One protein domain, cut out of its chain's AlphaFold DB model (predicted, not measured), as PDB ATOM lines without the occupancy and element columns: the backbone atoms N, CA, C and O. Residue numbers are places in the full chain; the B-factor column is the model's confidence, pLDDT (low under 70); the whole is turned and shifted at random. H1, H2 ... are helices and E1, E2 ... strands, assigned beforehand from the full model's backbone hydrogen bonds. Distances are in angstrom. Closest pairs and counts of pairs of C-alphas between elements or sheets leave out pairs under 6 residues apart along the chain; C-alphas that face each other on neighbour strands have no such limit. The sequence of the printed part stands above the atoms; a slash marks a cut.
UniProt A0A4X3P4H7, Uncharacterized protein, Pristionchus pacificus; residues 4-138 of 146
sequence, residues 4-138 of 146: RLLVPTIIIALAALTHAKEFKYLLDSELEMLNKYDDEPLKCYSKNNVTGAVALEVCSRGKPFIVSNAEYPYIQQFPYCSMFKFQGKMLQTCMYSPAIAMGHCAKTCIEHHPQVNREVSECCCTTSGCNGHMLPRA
ATOM      1  N   ARG A   4      -6.340  11.153 -36.152       49.53
ATOM      2  CA  ARG A   4      -6.089  10.697 -34.767       49.53
ATOM      3  C   ARG A   4      -4.616  10.748 -34.330       49.53
ATOM      4  O   ARG A   4      -4.359  10.628 -33.140       49.53
ATOM      5  N   LEU A   5      -3.673  10.945 -35.255       51.31
ATOM      6  CA  LEU A   5      -2.232  11.021 -34.960       51.31
ATOM      7  C   LEU A   5      -1.708  12.457 -34.802       51.31
ATOM      8  O   LEU A   5      -0.682  12.646 -34.162       51.31
ATOM      9  N   LEU A   6      -2.420  13.465 -35.321       52.69
ATOM     10  CA  LEU A   6      -1.988  14.871 -35.263       52.69
ATOM     11  C   LEU A   6      -2.303  15.552 -33.924       52.69
ATOM     12  O   LEU A   6      -1.578  16.445 -33.489       52.69
ATOM     13  N   VAL A   7      -3.370  15.117 -33.251       57.25
ATOM     14  CA  VAL A   7      -3.805  15.685 -31.967       57.25
ATOM     15  C   VAL A   7      -2.743  15.531 -30.864       57.25
ATOM     16  O   VAL A   7      -2.393  16.548 -30.266       57.25
ATOM     17  N   PRO A   8      -2.155  14.343 -30.603       57.25
ATOM     18  CA  PRO A   8      -1.139  14.218 -29.555       57.25
ATOM     19  C   PRO A   8       0.150  14.990 -29.877       57.25
ATOM     20  O   PRO A   8       0.736  15.584 -28.977       57.25
ATOM     21  N   THR A   9       0.569  15.070 -31.146       57.28
ATOM     22  CA  THR A   9       1.758  15.848 -31.539       57.28
ATOM     23  C   THR A   9       1.570  17.353 -31.358       57.28
ATOM     24  O   THR A   9       2.497  18.032 -30.927       57.28
ATOM     25  N   ILE A  10       0.368  17.875 -31.631       60.38
ATOM     26  CA  ILE A  10       0.053  19.293 -31.412       60.38
ATOM     27  C   ILE A  10       0.043  19.614 -29.911       60.38
ATOM     28  O   ILE A  10       0.573  20.647 -29.512       60.38
ATOM     29  N   ILE A  11      -0.488  18.719 -29.071       60.97
ATOM     30  CA  ILE A  11      -0.510  18.908 -27.610       60.97
ATOM     31  C   ILE A  11       0.913  18.912 -27.030       60.97
ATOM     32  O   ILE A  11       1.234  19.783 -26.225       60.97
ATOM     33  N   ILE A  12       1.788  18.004 -27.474       61.81
ATOM     34  CA  ILE A  12       3.191  17.964 -27.023       61.81
ATOM     35  C   ILE A  12       3.949  19.221 -27.480       61.81
ATOM     36  O   ILE A  12       4.703  19.799 -26.700       61.81
ATOM     37  N   ALA A  13       3.722  19.686 -28.713       57.84
ATOM     38  CA  ALA A  13       4.339  20.914 -29.215       57.84
ATOM     39  C   ALA A  13       3.862  22.161 -28.449       57.84
ATOM     40  O   ALA A  13       4.673  23.031 -28.135       57.84
ATOM     41  N   LEU A  14       2.572  22.234 -28.103       58.12
ATOM     42  CA  LEU A  14       2.015  23.315 -27.285       58.12
ATOM     43  C   LEU A  14       2.585  23.306 -25.862       58.12
ATOM     44  O   LEU A  14       2.978  24.365 -25.384       58.12
ATOM     45  N   ALA A  15       2.703  22.135 -25.228       59.88
ATOM     46  CA  ALA A  15       3.323  22.001 -23.908       59.88
ATOM     47  C   ALA A  15       4.810  22.409 -23.926       59.88
ATOM     48  O   ALA A  15       5.281  23.134 -23.051       59.88
ATOM     49  N   ALA A  16       5.555  22.018 -24.965       58.47
ATOM     50  CA  ALA A  16       6.946  22.435 -25.136       58.47
ATOM     51  C   ALA A  16       7.080  23.957 -25.345       58.47
ATOM     52  O   ALA A  16       7.993  24.577 -24.801       58.47
ATOM     53  N   LEU A  17       6.154  24.576 -26.087       58.12
ATOM     54  CA  LEU A  17       6.108  26.026 -26.297       58.12
ATOM     55  C   LEU A  17       5.749  26.798 -25.019       58.12
ATOM     56  O   LEU A  17       6.314  27.869 -24.787       58.12
ATOM     57  N   THR A  18       4.845  26.280 -24.182       57.62
ATOM     58  CA  THR A  18       4.510  26.913 -22.895       57.62
ATOM     59  C   THR A  18       5.683  26.853 -21.925       57.62
ATOM     60  O   THR A  18       6.041  27.891 -21.370       57.62
ATOM     61  N   HIS A  19       6.361  25.706 -21.818       55.88
ATOM     62  CA  HIS A  19       7.574  25.601 -21.004       55.88
ATOM     63  C   HIS A  19       8.691  26.513 -21.531       55.88
ATOM     64  O   HIS A  19       9.296  27.250 -20.758       55.88
ATOM     65  N   ALA A  20       8.925  26.564 -22.848       56.44
ATOM     66  CA  ALA A  20       9.932  27.457 -23.432       56.44
ATOM     67  C   ALA A  20       9.671  28.944 -23.123       56.44
ATOM     68  O   ALA A  20      10.613  29.720 -22.955       56.44
ATOM     69  N   LYS A  21       8.399  29.348 -23.025       57.66
ATOM     70  CA  LYS A  21       8.021  30.721 -22.679       57.66
ATOM     71  C   LYS A  21       8.304  31.037 -21.207       57.66
ATOM     72  O   LYS A  21       8.838  32.106 -20.929       57.66
ATOM     73  N   GLU A  22       8.001  30.121 -20.288       56.84
ATOM     74  CA  GLU A  22       8.328  30.265 -18.860       56.84
ATOM     75  C   GLU A  22       9.840  30.349 -18.627       56.84
ATOM     76  O   GLU A  22      10.304  31.247 -17.924       56.84
ATOM     77  N   PHE A  23      10.626  29.499 -19.298       56.69
ATOM     78  CA  PHE A  23      12.087  29.580 -19.242       56.69
ATOM     79  C   PHE A  23      12.616  30.912 -19.782       56.69
ATOM     80  O   PHE A  23      13.517  31.491 -19.182       56.69
ATOM     81  N   LYS A  24      12.035  31.450 -20.861       57.12
ATOM     82  CA  LYS A  24      12.435  32.759 -21.391       57.12
ATOM     83  C   LYS A  24      12.261  33.885 -20.360       57.12
ATOM     84  O   LYS A  24      13.180  34.674 -20.185       57.12
ATOM     85  N   TYR A  25      11.133  33.934 -19.644       58.06
ATOM     86  CA  TYR A  25      10.916  34.948 -18.598       58.06
ATOM     87  C   TYR A  25      11.908  34.823 -17.433       58.06
ATOM     88  O   TYR A  25      12.328  35.838 -16.878       58.06
ATOM     89  N   LEU A  26      12.300  33.597 -17.075       60.94
ATOM     90  CA  LEU A  26      13.311  33.355 -16.044       60.94
ATOM     91  C   LEU A  26      14.701  33.839 -16.485       60.94
ATOM     92  O   LEU A  26      15.358  34.535 -15.714       60.94
ATOM     93  N   LEU A  27      15.118  33.537 -17.722       62.38
ATOM     94  CA  LEU A  27      16.410  33.983 -18.261       62.38
ATOM     95  C   LEU A  27      16.480  35.506 -18.454       62.38
ATOM     96  O   LEU A  27      17.496  36.114 -18.117       62.38
ATOM     97  N   ASP A  28      15.415  36.128 -18.968       67.31
ATOM     98  CA  ASP A  28      15.373  37.581 -19.178       67.31
ATOM     99  C   ASP A  28      15.473  38.324 -17.829       67.31
ATOM    100  O   ASP A  28      16.242  39.280 -17.697       67.31
ATOM    101  N   SER A  29      14.779  37.829 -16.793       67.00
ATOM    102  CA  SER A  29      14.868  38.363 -15.424       67.00
ATOM    103  C   SER A  29      16.260  38.173 -14.811       67.00
ATOM    104  O   SER A  29      16.743  39.047 -14.090       67.00
ATOM    105  N   GLU A  30      16.930  37.055 -15.098       72.00
ATOM    106  CA  GLU A  30      18.281  36.784 -14.609       72.00
ATOM    107  C   GLU A  30      19.311  37.763 -15.190       72.00
ATOM    108  O   GLU A  30      20.120  38.338 -14.454       72.00
ATOM    109  N   LEU A  31      19.247  37.997 -16.504       73.44
ATOM    110  CA  LEU A  31      20.137  38.922 -17.201       73.44
ATOM    111  C   LEU A  31      19.917  40.373 -16.745       73.44
ATOM    112  O   LEU A  31      20.881  41.106 -16.524       73.44
ATOM    113  N   GLU A  32      18.659  40.778 -16.558       75.12
ATOM    114  CA  GLU A  32      18.320  42.090 -16.001       75.12
ATOM    115  C   GLU A  32      18.892  42.263 -14.588       75.12
ATOM    116  O   GLU A  32      19.452  43.313 -14.261       75.12
ATOM    117  N   MET A  33      18.821  41.215 -13.762       74.19
ATOM    118  CA  MET A  33      19.372  41.248 -12.413       74.19
ATOM    119  C   MET A  33      20.892  41.358 -12.391       74.19
ATOM    120  O   MET A  33      21.412  42.086 -11.548       74.19
ATOM    121  N   LEU A  34      21.608  40.700 -13.305       74.25
ATOM    122  CA  LEU A  34      23.063  40.840 -13.407       74.25
ATOM    123  C   LEU A  34      23.486  42.291 -13.672       74.25
ATOM    124  O   LEU A  34      24.478  42.731 -13.102       74.25
ATOM    125  N   ASN A  35      22.693  43.055 -14.429       77.06
ATOM    126  CA  ASN A  35      22.963  44.471 -14.704       77.06
ATOM    127  C   ASN A  35      22.669  45.410 -13.516       77.06
ATOM    128  O   ASN A  35      23.043  46.583 -13.558       77.06
ATOM    129  N   LYS A  36      21.967  44.946 -12.469       75.06
ATOM    130  CA  LYS A  36      21.703  45.761 -11.269       75.06
ATOM    131  C   LYS A  36      22.887  45.808 -10.302       75.06
ATOM    132  O   LYS A  36      22.960  46.757  -9.522       75.06
ATOM    133  N   TYR A  37      23.760  44.801 -10.325       77.50
ATOM    134  CA  TYR A  37      24.917  44.718  -9.435       77.50
ATOM    135  C   TYR A  37      26.132  45.406 -10.051       77.50
ATOM    136  O   TYR A  37      26.302  45.413 -11.267       77.50
ATOM    137  N   ASP A  38      26.984  45.955  -9.191       73.75
ATOM    138  CA  ASP A  38      28.320  46.389  -9.589       73.75
ATOM    139  C   ASP A  38      29.193  45.157  -9.920       73.75
ATOM    140  O   ASP A  38      28.882  44.034  -9.516       73.75
ATOM    141  N   ASP A  39      30.320  45.358 -10.613       77.81
ATOM    142  CA  ASP A  39      31.264  44.274 -10.959       77.81
ATOM    143  C   ASP A  39      31.896  43.603  -9.718       77.81
ATOM    144  O   ASP A  39      32.449  42.501  -9.793       77.81
ATOM    145  N   GLU A  40      31.813  44.256  -8.556       83.19
ATOM    146  CA  GLU A  40      32.272  43.725  -7.278       83.19
ATOM    147  C   GLU A  40      31.194  42.902  -6.553       83.19
ATOM    148  O   GLU A  40      29.999  43.197  -6.633       83.19
ATOM    149  N   PRO A  41      31.592  41.896  -5.750       86.38
ATOM    150  CA  PRO A  41      30.643  41.178  -4.915       86.38
ATOM    151  C   PRO A  41      29.959  42.136  -3.933       86.38
ATOM    152  O   PRO A  41      30.615  42.942  -3.269       86.38
ATOM    153  N   LEU A  42      28.636  42.003  -3.814       90.25
ATOM    154  CA  LEU A  42      27.814  42.838  -2.947       90.25
ATOM    155  C   LEU A  42      28.300  42.759  -1.495       90.25
ATOM    156  O   LEU A  42      28.442  41.668  -0.946       90.25
ATOM    157  N   LYS A  43      28.507  43.907  -0.852       93.38
ATOM    158  CA  LYS A  43      28.852  43.998   0.573       93.38
ATOM    159  C   LYS A  43      27.684  44.598   1.349       93.38
ATOM    160  O   LYS A  43      27.216  45.675   0.996       93.38
ATOM    161  N   CYS A  44      27.229  43.949   2.413       94.50
ATOM    162  CA  CYS A  44      26.098  44.409   3.223       94.50
ATOM    163  C   CYS A  44      26.521  44.623   4.670       94.50
ATOM    164  O   CYS A  44      27.343  43.874   5.196       94.50
ATOM    165  N   TYR A  45      25.935  45.616   5.335       94.88
ATOM    166  CA  TYR A  45      26.015  45.666   6.787       94.88
ATOM    167  C   TYR A  45      25.260  44.465   7.356       94.88
ATOM    168  O   TYR A  45      24.133  44.173   6.951       94.88
ATOM    169  N   SER A  46      25.900  43.762   8.274       92.00
ATOM    170  CA  SER A  46      25.398  42.556   8.913       92.00
ATOM    171  C   SER A  46      25.569  42.723  10.412       92.00
ATOM    172  O   SER A  46      26.663  43.038  10.893       92.00
ATOM    173  N   LYS A  47      24.472  42.582  11.156       88.50
ATOM    174  CA  LYS A  47      24.513  42.614  12.614       88.50
ATOM    175  C   LYS A  47      24.720  41.201  13.131       88.50
ATOM    176  O   LYS A  47      23.871  40.331  12.954       88.50
ATOM    177  N   ASN A  48      25.823  40.987  13.831       82.31
ATOM    178  CA  ASN A  48      26.061  39.731  14.513       82.31
ATOM    179  C   ASN A  48      25.073  39.587  15.684       82.31
ATOM    180  O   ASN A  48      25.060  40.404  16.606       82.31
ATOM    181  N   ASN A  49      24.254  38.536  15.663       77.75
ATOM    182  CA  ASN A  49      23.222  38.316  16.681       77.75
ATOM    183  C   ASN A  49      23.786  37.980  18.074       77.75
ATOM    184  O   ASN A  49      23.066  38.118  19.060       77.75
ATOM    185  N   VAL A  50      25.051  37.556  18.166       81.00
ATOM    186  CA  VAL A  50      25.728  37.208  19.425       81.00
ATOM    187  C   VAL A  50      26.436  38.425  20.020       81.00
ATOM    188  O   VAL A  50      26.271  38.713  21.201       81.00
ATOM    189  N   THR A  51      27.219  39.151  19.218       86.12
ATOM    190  CA  THR A  51      28.040  40.277  19.706       86.12
ATOM    191  C   THR A  51      27.343  41.629  19.589       86.12
ATOM    192  O   THR A  51      27.789  42.604  20.187       86.12
ATOM    193  N   GLY A  52      26.275  41.722  18.795       82.81
ATOM    194  CA  GLY A  52      25.608  42.980  18.459       82.81
ATOM    195  C   GLY A  52      26.423  43.898  17.544       82.81
ATOM    196  O   GLY A  52      25.913  44.953  17.161       82.81
ATOM    197  N   ALA A  53      27.650  43.510  17.183       87.31
ATOM    198  CA  ALA A  53      28.514  44.274  16.298       87.31
ATOM    199  C   ALA A  53      27.928  44.309  14.884       87.31
ATOM    200  O   ALA A  53      27.426  43.302  14.381       87.31
ATOM    201  N   VAL A  54      28.009  45.477  14.253       90.19
ATOM    202  CA  VAL A  54      27.641  45.675  12.853       90.19
ATOM    203  C   VAL A  54      28.929  45.760  12.048       90.19
ATOM    204  O   VAL A  54      29.778  46.606  12.332       90.19
ATOM    205  N   ALA A  55      29.072  44.892  11.053       92.94
ATOM    206  CA  ALA A  55      30.214  44.877  10.148       92.94
ATOM    207  C   ALA A  55      29.739  44.883   8.696       92.94
ATOM    208  O   ALA A  55      28.652  44.398   8.389       92.94
ATOM    209  N   LEU A  56      30.553  45.449   7.807       93.69
ATOM    210  CA  LEU A  56      30.334  45.361   6.371       93.69
ATOM    211  C   LEU A  56      30.940  44.043   5.872       93.69
ATOM    212  O   LEU A  56      32.158  43.874   5.892       93.69
ATOM    213  N   GLU A  57      30.093  43.116   5.439       90.94
ATOM    214  CA  GLU A  57      30.478  41.753   5.070       90.94
ATOM    215  C   GLU A  57      30.116  41.452   3.616       90.94
ATOM    216  O   GLU A  57      29.141  41.975   3.076       90.94
ATOM    217  N   VAL A  58      30.896  40.583   2.971       90.50
ATOM    218  CA  VAL A  58      30.611  40.134   1.604       90.50
ATOM    219  C   VAL A  58      29.386  39.216   1.608       90.50
ATOM    220  O   VAL A  58      29.400  38.128   2.186       90.50
ATOM    221  N   CYS A  59      28.338  39.640   0.907       86.31
ATOM    222  CA  CYS A  59      27.113  38.890   0.678       86.31
ATOM    223  C   CYS A  59      27.365  37.873  -0.448       86.31
ATOM    224  O   CYS A  59      27.197  38.143  -1.637       86.31
ATOM    225  N   SER A  60      27.885  36.711  -0.058       72.12
ATOM    226  CA  SER A  60      28.288  35.634  -0.974       72.12
ATOM    227  C   SER A  60      27.079  35.099  -1.735       72.12
ATOM    228  O   SER A  60      26.091  34.806  -1.092       72.12
ATOM    229  N   ARG A  61      27.118  34.897  -3.061       62.41
ATOM    230  CA  ARG A  61      25.960  34.345  -3.803       62.41
ATOM    231  C   ARG A  61      25.388  33.090  -3.119       62.41
ATOM    232  O   ARG A  61      26.133  32.172  -2.772       62.41
ATOM    233  N   GLY A  62      24.066  33.067  -2.937       58.03
ATOM    234  CA  GLY A  62      23.356  31.944  -2.330       58.03
ATOM    235  C   GLY A  62      23.561  30.650  -3.121       58.03
ATOM    236  O   GLY A  62      23.770  30.671  -4.336       58.03
ATOM    237  N   LYS A  63      23.505  29.503  -2.432       56.34
ATOM    238  CA  LYS A  63      23.471  28.200  -3.111       56.34
ATOM    239  C   LYS A  63      22.166  28.099  -3.914       56.34
ATOM    240  O   LYS A  63      21.135  28.551  -3.416       56.34
ATOM    241  N   PRO A  64      22.178  27.508  -5.119       56.28
ATOM    242  CA  PRO A  64      20.955  27.325  -5.886       56.28
ATOM    243  C   PRO A  64      19.948  26.509  -5.065       56.28
ATOM    244  O   PRO A  64      20.292  25.470  -4.495       56.28
ATOM    245  N   PHE A  65      18.716  27.005  -4.969       57.19
ATOM    246  CA  PHE A  65      17.654  26.320  -4.241       57.19
ATOM    247  C   PHE A  65      17.042  25.249  -5.148       57.19
ATOM    248  O   PHE A  65      16.565  25.552  -6.244       57.19
ATOM    249  N   ILE A  66      17.068  23.993  -4.698       52.84
ATOM    250  CA  ILE A  66      16.396  22.887  -5.385       52.84
ATOM    251  C   ILE A  66      14.943  22.888  -4.923       52.84
ATOM    252  O   ILE A  66      14.645  22.517  -3.787       52.84
ATOM    253  N   VAL A  67      14.029  23.302  -5.799       55.12
ATOM    254  CA  VAL A  67      12.600  23.075  -5.578       55.12
ATOM    255  C   VAL A  67      12.361  21.580  -5.790       55.12
ATOM    256  O   VAL A  67      12.665  21.048  -6.853       55.12
ATOM    257  N   SER A  68      11.862  20.874  -4.773       50.06
ATOM    258  CA  SER A  68      11.718  19.405  -4.773       50.06
ATOM    259  C   SER A  68      10.708  18.856  -5.791       50.06
ATOM    260  O   SER A  68      10.507  17.646  -5.853       50.06
ATOM    261  N   ASN A  69      10.071  19.719  -6.582       49.75
ATOM    262  CA  ASN A  69       9.162  19.335  -7.649       49.75
ATOM    263  C   ASN A  69       9.901  19.503  -8.978       49.75
ATOM    264  O   ASN A  69      10.268  20.615  -9.350       49.75
ATOM    265  N   ALA A  70      10.120  18.384  -9.669       45.66
ATOM    266  CA  ALA A  70      10.963  18.199 -10.856       45.66
ATOM    267  C   ALA A  70      10.597  19.037 -12.107       45.66
ATOM    268  O   ALA A  70      11.114  18.778 -13.189       45.66
ATOM    269  N   GLU A  71       9.715  20.023 -11.971       52.72
ATOM    270  CA  GLU A  71       9.174  20.839 -13.059       52.72
ATOM    271  C   GLU A  71       9.923  22.173 -13.229       52.72
ATOM    272  O   GLU A  71       9.943  22.726 -14.323       52.72
ATOM    273  N   TYR A  72      10.626  22.647 -12.190       53.91
ATOM    274  CA  TYR A  72      11.441  23.867 -12.242       53.91
ATOM    275  C   TYR A  72      12.889  23.571 -11.828       53.91
ATOM    276  O   TYR A  72      13.203  23.552 -10.633       53.91
ATOM    277  N   PRO A  73      13.792  23.309 -12.790       53.19
ATOM    278  CA  PRO A  73      15.187  23.041 -12.485       53.19
ATOM    279  C   PRO A  73      15.843  24.339 -12.001       53.19
ATOM    280  O   PRO A  73      15.890  25.312 -12.737       53.19
ATOM    281  N   TYR A  74      16.340  24.334 -10.762       61.22
ATOM    282  CA  TYR A  74      17.239  25.332 -10.163       61.22
ATOM    283  C   TYR A  74      16.843  26.806 -10.334       61.22
ATOM    284  O   TYR A  74      17.139  27.443 -11.340       61.22
ATOM    285  N   ILE A  75      16.293  27.408  -9.279       67.56
ATOM    286  CA  ILE A  75      16.100  28.861  -9.263       67.56
ATOM    287  C   ILE A  75      17.371  29.514  -8.708       67.56
ATOM    288  O   ILE A  75      17.697  29.359  -7.525       67.56
ATOM    289  N   GLN A  76      18.097  30.231  -9.571       72.50
ATOM    290  CA  GLN A  76      19.274  30.999  -9.172       72.50
ATOM    291  C   GLN A  76      18.860  32.079  -8.169       72.50
ATOM    292  O   GLN A  76      17.950  32.875  -8.410       72.50
ATOM    293  N   GLN A  77      19.531  32.088  -7.020       79.75
ATOM    294  CA  GLN A  77      19.324  33.103  -5.999       79.75
ATOM    295  C   GLN A  77      20.361  34.212  -6.133       79.75
ATOM    296  O   GLN A  77      21.535  33.961  -6.430       79.75
ATOM    297  N   PHE A  78      19.915  35.431  -5.865       84.38
ATOM    298  CA  PHE A  78      20.705  36.646  -5.947       84.38
ATOM    299  C   PHE A  78      20.847  37.281  -4.557       84.38
ATOM    300  O   PHE A  78      19.860  37.340  -3.817       84.38
ATOM    301  N   PRO A  79      22.066  37.710  -4.181       89.31
ATOM    302  CA  PRO A  79      22.326  38.353  -2.900       89.31
ATOM    303  C   PRO A  79      21.720  39.752  -2.853       89.31
ATOM    304  O   PRO A  79      21.802  40.490  -3.826       89.31
ATOM    305  N   TYR A  80      21.192  40.158  -1.706       91.31
ATOM    306  CA  TYR A  80      20.749  41.529  -1.481       91.31
ATOM    307  C   TYR A  80      20.966  41.962  -0.042       91.31
ATOM    308  O   TYR A  80      21.009  41.143   0.879       91.31
ATOM    309  N   CYS A  81      21.080  43.271   0.153       92.94
ATOM    310  CA  CYS A  81      21.152  43.848   1.480       92.94
ATOM    311  C   CYS A  81      19.750  44.199   1.963       92.94
ATOM    312  O   CYS A  81      18.951  44.774   1.223       92.94
ATOM    313  N   SER A  82      19.465  43.892   3.221       94.38
ATOM    314  CA  SER A  82      18.198  44.223   3.858       94.38
ATOM    315  C   SER A  82      18.418  44.899   5.202       94.38
ATOM    316  O   SER A  82      19.442  44.706   5.870       94.38
ATOM    317  N   MET A  83      17.447  45.719   5.584       93.31
ATOM    318  CA  MET A  83      17.346  46.294   6.910       93.31
ATOM    319  C   MET A  83      15.907  46.151   7.385       93.31
ATOM    320  O   MET A  83      14.985  46.514   6.662       93.31
ATOM    321  N   PHE A  84      15.738  45.665   8.608       92.00
ATOM    322  CA  PHE A  84      14.458  45.571   9.293       92.00
ATOM    323  C   PHE A  84      14.471  46.492  10.502       92.00
ATOM    324  O   PHE A  84      15.445  46.531  11.258       92.00
ATOM    325  N   LYS A  85      13.373  47.199  10.710       89.75
ATOM    326  CA  LYS A  85      13.109  48.007  11.888       89.75
ATOM    327  C   LYS A  85      11.898  47.424  12.591       89.75
ATOM    328  O   LYS A  85      10.815  47.355  12.021       89.75
ATOM    329  N   PHE A  86      12.086  47.019  13.838       87.50
ATOM    330  CA  PHE A  86      11.012  46.532  14.696       87.50
ATOM    331  C   PHE A  86      11.150  47.164  16.075       87.50
ATOM    332  O   PHE A  86      12.206  47.055  16.704       87.50
ATOM    333  N   GLN A  87      10.110  47.865  16.535       85.00
ATOM    334  CA  GLN A  87      10.102  48.553  17.837       85.00
ATOM    335  C   GLN A  87      11.341  49.451  18.065       85.00
ATOM    336  O   GLN A  87      11.948  49.461  19.133       85.00
ATOM    337  N   GLY A  88      11.774  50.166  17.020       79.88
ATOM    338  CA  GLY A  88      12.946  51.052  17.059       79.88
ATOM    339  C   GLY A  88      14.308  50.346  17.013       79.88
ATOM    340  O   GLY A  88      15.333  51.020  16.940       79.88
ATOM    341  N   LYS A  89      14.351  49.009  17.011       85.19
ATOM    342  CA  LYS A  89      15.587  48.244  16.813       85.19
ATOM    343  C   LYS A  89      15.809  47.979  15.333       85.19
ATOM    344  O   LYS A  89      14.912  47.490  14.653       85.19
ATOM    345  N   MET A  90      17.030  48.244  14.877       88.25
ATOM    346  CA  MET A  90      17.467  47.955  13.514       88.25
ATOM    347  C   MET A  90      18.198  46.609  13.463       88.25
ATOM    348  O   MET A  90      19.066  46.323  14.302       88.25
ATOM    349  N   LEU A  91      17.865  45.807  12.458       91.56
ATOM    350  CA  LEU A  91      18.551  44.579  12.085       91.56
ATOM    351  C   LEU A  91      19.008  44.707  10.636       91.56
ATOM    352  O   LEU A  91      18.189  44.863   9.739       91.56
ATOM    353  N   GLN A  92      20.315  44.645  10.421       93.56
ATOM    354  CA  GLN A  92      20.931  44.683   9.101       93.56
ATOM    355  C   GLN A  92      21.395  43.279   8.747       93.56
ATOM    356  O   GLN A  92      21.981  42.600   9.595       93.56
ATOM    357  N   THR A  93      21.112  42.838   7.528       92.00
ATOM    358  CA  THR A  93      21.457  41.484   7.098       92.00
ATOM    359  C   THR A  93      21.664  41.394   5.587       92.00
ATOM    360  O   THR A  93      21.175  42.224   4.817       92.00
ATOM    361  N   CYS A  94      22.382  40.354   5.180       91.19
ATOM    362  CA  CYS A  94      22.481  39.870   3.810       91.19
ATOM    363  C   CYS A  94      21.468  38.730   3.617       91.19
ATOM    364  O   CYS A  94      21.350  37.844   4.467       91.19
ATOM    365  N   MET A  95      20.724  38.751   2.515       89.31
ATOM    366  CA  MET A  95      19.695  37.758   2.196       89.31
ATOM    367  C   MET A  95      19.767  37.337   0.726       89.31
ATOM    368  O   MET A  95      20.480  37.942  -0.072       89.31
ATOM    369  N   TYR A  96      19.024  36.283   0.375       87.19
ATOM    370  CA  TYR A  96      19.008  35.699  -0.965       87.19
ATOM    371  C   TYR A  96      17.579  35.526  -1.457       87.19
ATOM    372  O   TYR A  96      16.733  35.011  -0.726       87.19
ATOM    373  N   SER A  97      17.314  35.941  -2.694       83.62
ATOM    374  CA  SER A  97      15.988  35.843  -3.312       83.62
ATOM    375  C   SER A  97      16.111  35.480  -4.794       83.62
ATOM    376  O   SER A  97      17.142  35.785  -5.403       83.62
ATOM    377  N   PRO A  98      15.115  34.817  -5.406       80.38
ATOM    378  CA  PRO A  98      15.117  34.593  -6.849       80.38
ATOM    379  C   PRO A  98      15.067  35.910  -7.636       80.38
ATOM    380  O   PRO A  98      14.566  36.920  -7.137       80.38
ATOM    381  N   ALA A  99      15.538  35.886  -8.888       79.69
ATOM    382  CA  ALA A  99      15.626  37.072  -9.751       79.69
ATOM    383  C   ALA A  99      14.310  37.872  -9.835       79.69
ATOM    384  O   ALA A  99      14.314  39.091  -9.680       79.69
ATOM    385  N   ILE A 100      13.173  37.177  -9.960       77.06
ATOM    386  CA  ILE A 100      11.836  37.792 -10.010       77.06
ATOM    387  C   ILE A 100      11.552  38.635  -8.758       77.06
ATOM    388  O   ILE A 100      11.097  39.770  -8.861       77.06
ATOM    389  N   ALA A 101      11.851  38.110  -7.567       78.81
ATOM    390  CA  ALA A 101      11.616  38.827  -6.316       78.81
ATOM    391  C   ALA A 101      12.588  40.005  -6.143       78.81
ATOM    392  O   ALA A 101      12.239  41.030  -5.559       78.81
ATOM    393  N   MET A 102      13.789  39.885  -6.706       83.62
ATOM    394  CA  MET A 102      14.791  40.946  -6.712       83.62
ATOM    395  C   MET A 102      14.457  42.119  -7.642       83.62
ATOM    396  O   MET A 102      14.989  43.221  -7.457       83.62
ATOM    397  N   GLY A 103      13.539  41.930  -8.593       77.31
ATOM    398  CA  GLY A 103      12.986  43.010  -9.411       77.31
ATOM    399  C   GLY A 103      12.453  44.172  -8.564       77.31
ATOM    400  O   GLY A 103      12.643  45.330  -8.932       77.31
ATOM    401  N   HIS A 104      11.904  43.869  -7.384       81.19
ATOM    402  CA  HIS A 104      11.322  44.843  -6.457       81.19
ATOM    403  C   HIS A 104      12.342  45.599  -5.595       81.19
ATOM    404  O   HIS A 104      11.983  46.602  -4.979       81.19
ATOM    405  N   CYS A 105      13.600  45.155  -5.542       87.38
ATOM    406  CA  CYS A 105      14.623  45.826  -4.749       87.38
ATOM    407  C   CYS A 105      15.240  47.009  -5.494       87.38
ATOM    408  O   CYS A 105      15.520  46.946  -6.699       87.38
ATOM    409  N   ALA A 106      15.479  48.084  -4.744       88.62
ATOM    410  CA  ALA A 106      16.069  49.318  -5.240       88.62
ATOM    411  C   ALA A 106      17.609  49.285  -5.165       88.62
ATOM    412  O   ALA A 106      18.224  48.309  -4.727       88.62
ATOM    413  N   LYS A 107      18.269  50.362  -5.606       88.44
ATOM    414  CA  LYS A 107      19.716  50.544  -5.378       88.44
ATOM    415  C   LYS A 107      20.011  50.990  -3.943       88.44
ATOM    416  O   LYS A 107      21.001  50.578  -3.347       88.44
ATOM    417  N   THR A 108      19.110  51.771  -3.356       91.12
ATOM    418  CA  THR A 108      19.188  52.285  -1.983       91.12
ATOM    419  C   THR A 108      18.141  51.628  -1.084       91.12
ATOM    420  O   THR A 108      17.117  51.143  -1.559       91.12
ATOM    421  N   CYS A 109      18.381  51.600   0.227       92.94
ATOM    422  CA  CYS A 109      17.444  51.048   1.206       92.94
ATOM    423  C   CYS A 109      16.298  52.038   1.471       92.94
ATOM    424  O   CYS A 109      16.434  52.964   2.270       92.94
ATOM    425  N   ILE A 110      15.176  51.852   0.775       91.38
ATOM    426  CA  ILE A 110      13.963  52.668   0.924       91.38
ATOM    427  C   ILE A 110      12.988  51.944   1.850       91.38
ATOM    428  O   ILE A 110      12.764  50.744   1.701       91.38
ATOM    429  N   GLU A 111      12.429  52.670   2.812       90.06
ATOM    430  CA  GLU A 111      11.487  52.148   3.795       90.06
ATOM    431  C   GLU A 111      10.190  51.675   3.129       90.06
ATOM    432  O   GLU A 111       9.475  52.440   2.474       90.06
ATOM    433  N   HIS A 112       9.859  50.412   3.361       87.19
ATOM    434  CA  HIS A 112       8.592  49.796   3.015       87.19
ATOM    435  C   HIS A 112       7.922  49.259   4.280       87.19
ATOM    436  O   HIS A 112       8.541  48.596   5.108       87.19
ATOM    437  N   HIS A 113       6.629  49.539   4.425       80.81
ATOM    438  CA  HIS A 113       5.807  48.933   5.466       80.81
ATOM    439  C   HIS A 113       5.082  47.716   4.892       80.81
ATOM    440  O   HIS A 113       4.336  47.871   3.916       80.81
ATOM    441  N   PRO A 114       5.238  46.523   5.490       71.12
ATOM    442  CA  PRO A 114       4.397  45.388   5.162       71.12
ATOM    443  C   PRO A 114       2.932  45.773   5.374       71.12
ATOM    444  O   PRO A 114       2.578  46.364   6.396       71.12
ATOM    445  N   GLN A 115       2.054  45.402   4.439       60.88
ATOM    446  CA  GLN A 115       0.630  45.769   4.501       60.88
ATOM    447  C   GLN A 115      -0.081  45.277   5.774       60.88
ATOM    448  O   GLN A 115      -1.131  45.794   6.140       60.88
ATOM    449  N   VAL A 116       0.503  44.290   6.453       66.19
ATOM    450  CA  VAL A 116      -0.084  43.609   7.608       66.19
ATOM    451  C   VAL A 116       0.335  44.243   8.941       66.19
ATOM    452  O   VAL A 116      -0.390  44.105   9.922       66.19
ATOM    453  N   ASN A 117       1.470  44.955   9.016       68.38
ATOM    454  CA  ASN A 117       1.941  45.531  10.279       68.38
ATOM    455  C   ASN A 117       2.786  46.799  10.075       68.38
ATOM    456  O   ASN A 117       3.924  46.727   9.618       68.38
ATOM    457  N   ARG A 118       2.256  47.957  10.493       70.00
ATOM    458  CA  ARG A 118       2.964  49.251  10.442       70.00
ATOM    459  C   ARG A 118       4.105  49.375  11.459       70.00
ATOM    460  O   ARG A 118       4.916  50.286  11.338       70.00
ATOM    461  N   GLU A 119       4.180  48.488  12.451       78.12
ATOM    462  CA  GLU A 119       5.252  48.471  13.460       78.12
ATOM    463  C   GLU A 119       6.551  47.839  12.948       78.12
ATOM    464  O   GLU A 119       7.603  47.974  13.581       78.12
ATOM    465  N   VAL A 120       6.469  47.145  11.812       83.38
ATOM    466  CA  VAL A 120       7.620  46.638  11.077       83.38
ATOM    467  C   VAL A 120       7.832  47.554   9.880       83.38
ATOM    468  O   VAL A 120       6.891  47.876   9.150       83.38
ATOM    469  N   SER A 121       9.070  47.969   9.663       88.50
ATOM    470  CA  SER A 121       9.482  48.462   8.358       88.50
ATOM    471  C   SER A 121      10.699  47.708   7.864       88.50
ATOM    472  O   SER A 121      11.534  47.245   8.644       88.50
ATOM    473  N   GLU A 122      10.754  47.511   6.560       91.81
ATOM    474  CA  GLU A 122      11.804  46.764   5.893       91.81
ATOM    475  C   GLU A 122      12.273  47.506   4.648       91.81
ATOM    476  O   GLU A 122      11.572  48.350   4.097       91.81
ATOM    477  N   CYS A 123      13.473  47.186   4.192       93.00
ATOM    478  CA  CYS A 123      13.954  47.595   2.884       93.00
ATOM    479  C   CYS A 123      14.751  46.452   2.258       93.00
ATOM    480  O   CYS A 123      15.297  45.588   2.959       93.00
ATOM    481  N   CYS A 124      14.895  46.499   0.938       93.31
ATOM    482  CA  CYS A 124      15.866  45.686   0.227       93.31
ATOM    483  C   CYS A 124      16.592  46.509  -0.836       93.31
ATOM    484  O   CYS A 124      15.996  47.369  -1.490       93.31
ATOM    485  N   CYS A 125      17.892  46.261  -0.987       92.62
ATOM    486  CA  CYS A 125      18.730  47.009  -1.907       92.62
ATOM    487  C   CYS A 125      19.924  46.204  -2.443       92.62
ATOM    488  O   CYS A 125      20.313  45.183  -1.872       92.62
ATOM    489  N   THR A 126      20.471  46.648  -3.577       91.50
ATOM    490  CA  THR A 126      21.407  45.869  -4.419       91.50
ATOM    491  C   THR A 126      22.777  46.524  -4.634       91.50
ATOM    492  O   THR A 126      23.584  46.006  -5.396       91.50
ATOM    493  N   THR A 127      23.075  47.622  -3.933       91.50
ATOM    494  CA  THR A 127      24.382  48.307  -3.977       91.50
ATOM    495  C   THR A 127      25.157  48.089  -2.676       91.50
ATOM    496  O   THR A 127      24.573  48.007  -1.597       91.50
ATOM    497  N   SER A 128      26.484  48.005  -2.741       93.19
ATOM    498  CA  SER A 128      27.294  47.762  -1.541       93.19
ATOM    499  C   SER A 128      27.086  48.839  -0.464       93.19
ATOM    500  O   SER A 128      27.123  50.035  -0.739       93.19
ATOM    501  N   GLY A 129      26.851  48.410   0.778       93.31
ATOM    502  CA  GLY A 129      26.622  49.280   1.936       93.31
ATOM    503  C   GLY A 129      25.261  49.986   1.958       93.31
ATOM    504  O   GLY A 129      25.017  50.799   2.852       93.31
ATOM    505  N   CYS A 130      24.357  49.685   1.020       93.88
ATOM    506  CA  CYS A 130      23.079  50.389   0.879       93.88
ATOM    507  C   CYS A 130      22.150  50.237   2.091       93.88
ATOM    508  O   CYS A 130      21.354  51.128   2.364       93.88
ATOM    509  N   ASN A 131      22.272  49.146   2.853       95.31
ATOM    510  CA  ASN A 131      21.545  48.933   4.102       95.31
ATOM    511  C   ASN A 131      22.275  49.542   5.312       95.31
ATOM    512  O   ASN A 131      22.136  49.050   6.425       95.31
ATOM    513  N   GLY A 132      23.106  50.571   5.131       93.31
ATOM    514  CA  GLY A 132      23.700  51.320   6.244       93.31
ATOM    515  C   GLY A 132      22.697  52.249   6.928       93.31
ATOM    516  O   GLY A 132      22.791  52.495   8.128       93.31
ATOM    517  N   HIS A 133      21.708  52.726   6.175       91.25
ATOM    518  CA  HIS A 133      20.637  53.599   6.638       91.25
ATOM    519  C   HIS A 133      19.357  53.295   5.854       91.25
ATOM    520  O   HIS A 133      19.429  52.884   4.700       91.25
ATOM    521  N   MET A 134      18.198  53.501   6.479       90.56
ATOM    522  CA  MET A 134      16.897  53.358   5.828       90.56
ATOM    523  C   MET A 134      16.327  54.740   5.532       90.56
ATOM    524  O   MET A 134      16.212  55.569   6.438       90.56
ATOM    525  N   LEU A 135      16.004  54.989   4.266       89.56
ATOM    526  CA  LEU A 135      15.425  56.245   3.807       89.56
ATOM    527  C   LEU A 135      13.897  56.171   3.893       89.56
ATOM    528  O   LEU A 135      13.316  55.274   3.280       89.56
ATOM    529  N   PRO A 136      13.224  57.093   4.600       85.12
ATOM    530  CA  PRO A 136      11.770  57.120   4.624       85.12
ATOM    531  C   PRO A 136      11.222  57.424   3.228       85.12
ATOM    532  O   PRO A 136      11.716  58.309   2.524       85.12
ATOM    533  N   ARG A 137      10.165  56.707   2.838       77.31
ATOM    534  CA  ARG A 137       9.553  56.823   1.504       77.31
ATOM    535  C   ARG A 137       9.092  58.245   1.163       77.31
ATOM    536  O   ARG A 137       9.190  58.645   0.010       77.31
ATOM    537  N   ALA A 138       8.681  59.017   2.169       71.75
ATOM    538  CA  ALA A 138       8.233  60.403   2.026       71.75
ATOM    539  C   ALA A 138       9.290  61.355   1.428       71.75
ATOM    540  O   ALA A 138       8.933  62.418   0.944       71.75
TER     541      ALA A 138
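What this domain is: This is residues 4 to 138 of the 146 residues of an uncharacterized protein of Pristionchus pacificus (UniProt A0A4X3P4H7). What stands out first? A long helix, H1, sticks out as an arm with its residues 4 to 18 from a small body, in which the hairpin E1 and E2 packs through E1 on the twisted antiparallel sheet E4, E3, E5. What follows along the chain? The printed part has 135 residues, with H1 E1 E2 E3 E4 H2 E5 in that order, mixed helices and strands. How spread is it? It is loose, with a radius of gyration of the C-alphas of 19.4 A and spans of 69 by 34 by 28 A.

Where its parts are: Where does H1 run? Residues 4 to 34, from C-alpha 4 at (-6.089, 10.697, -34.767), 47.1 A long. Which elements come next? E1 is residues 43 to 47 and E2 54 to 58, each 12.9 A; E3 is 77 to 86, 26.0 A; E4 is 89 to 98, 27.3 A. What ends the series? H2 is residues 99 to 102, 5.0 A, and E5 is 120 to 125, 17.1 A, ending at C-alpha 125 (18.730, 47.009, -1.907).

How they stand to each other: How is the sheet paired? In the hairpin E3 and E4, N 82 and O 93 are 2.9 A apart; between E3 and E5, N 85 and O 121 are 2.8 A apart. E4, H2, E5 form a split strand-helix-strand unit, two same-way strands with E3 between them, its crossover right-handed. Where are the helices? H1 only grazes the sheet with residues 26 to 34, and its residues 26 to 33 alone touch H2, closest at the C-alphas of Glu 30 and Ala 99, 5.5 A. In H1, 25 of 27 O i to N i+4 pairs are within hydrogen-bond range; H2 is too short for such a pair. And the hairpin E1 and E2? N 44 and O 57 are 2.8 A apart, and the closest C-alphas of E1 and E4, Ser 46 and Thr 93, are 4.5 A apart.

The domain as a whole: How large is it? The two C-alphas farthest apart, Arg 4 and Thr 51, are 70.8 A apart, and the printed part has no cut. Which links are long? E2 to E3 and H2 to E5. Where is confidence low? The model's pLDDT is under 70 in residues 4 to 29, 61 to 75 and 115 to 117.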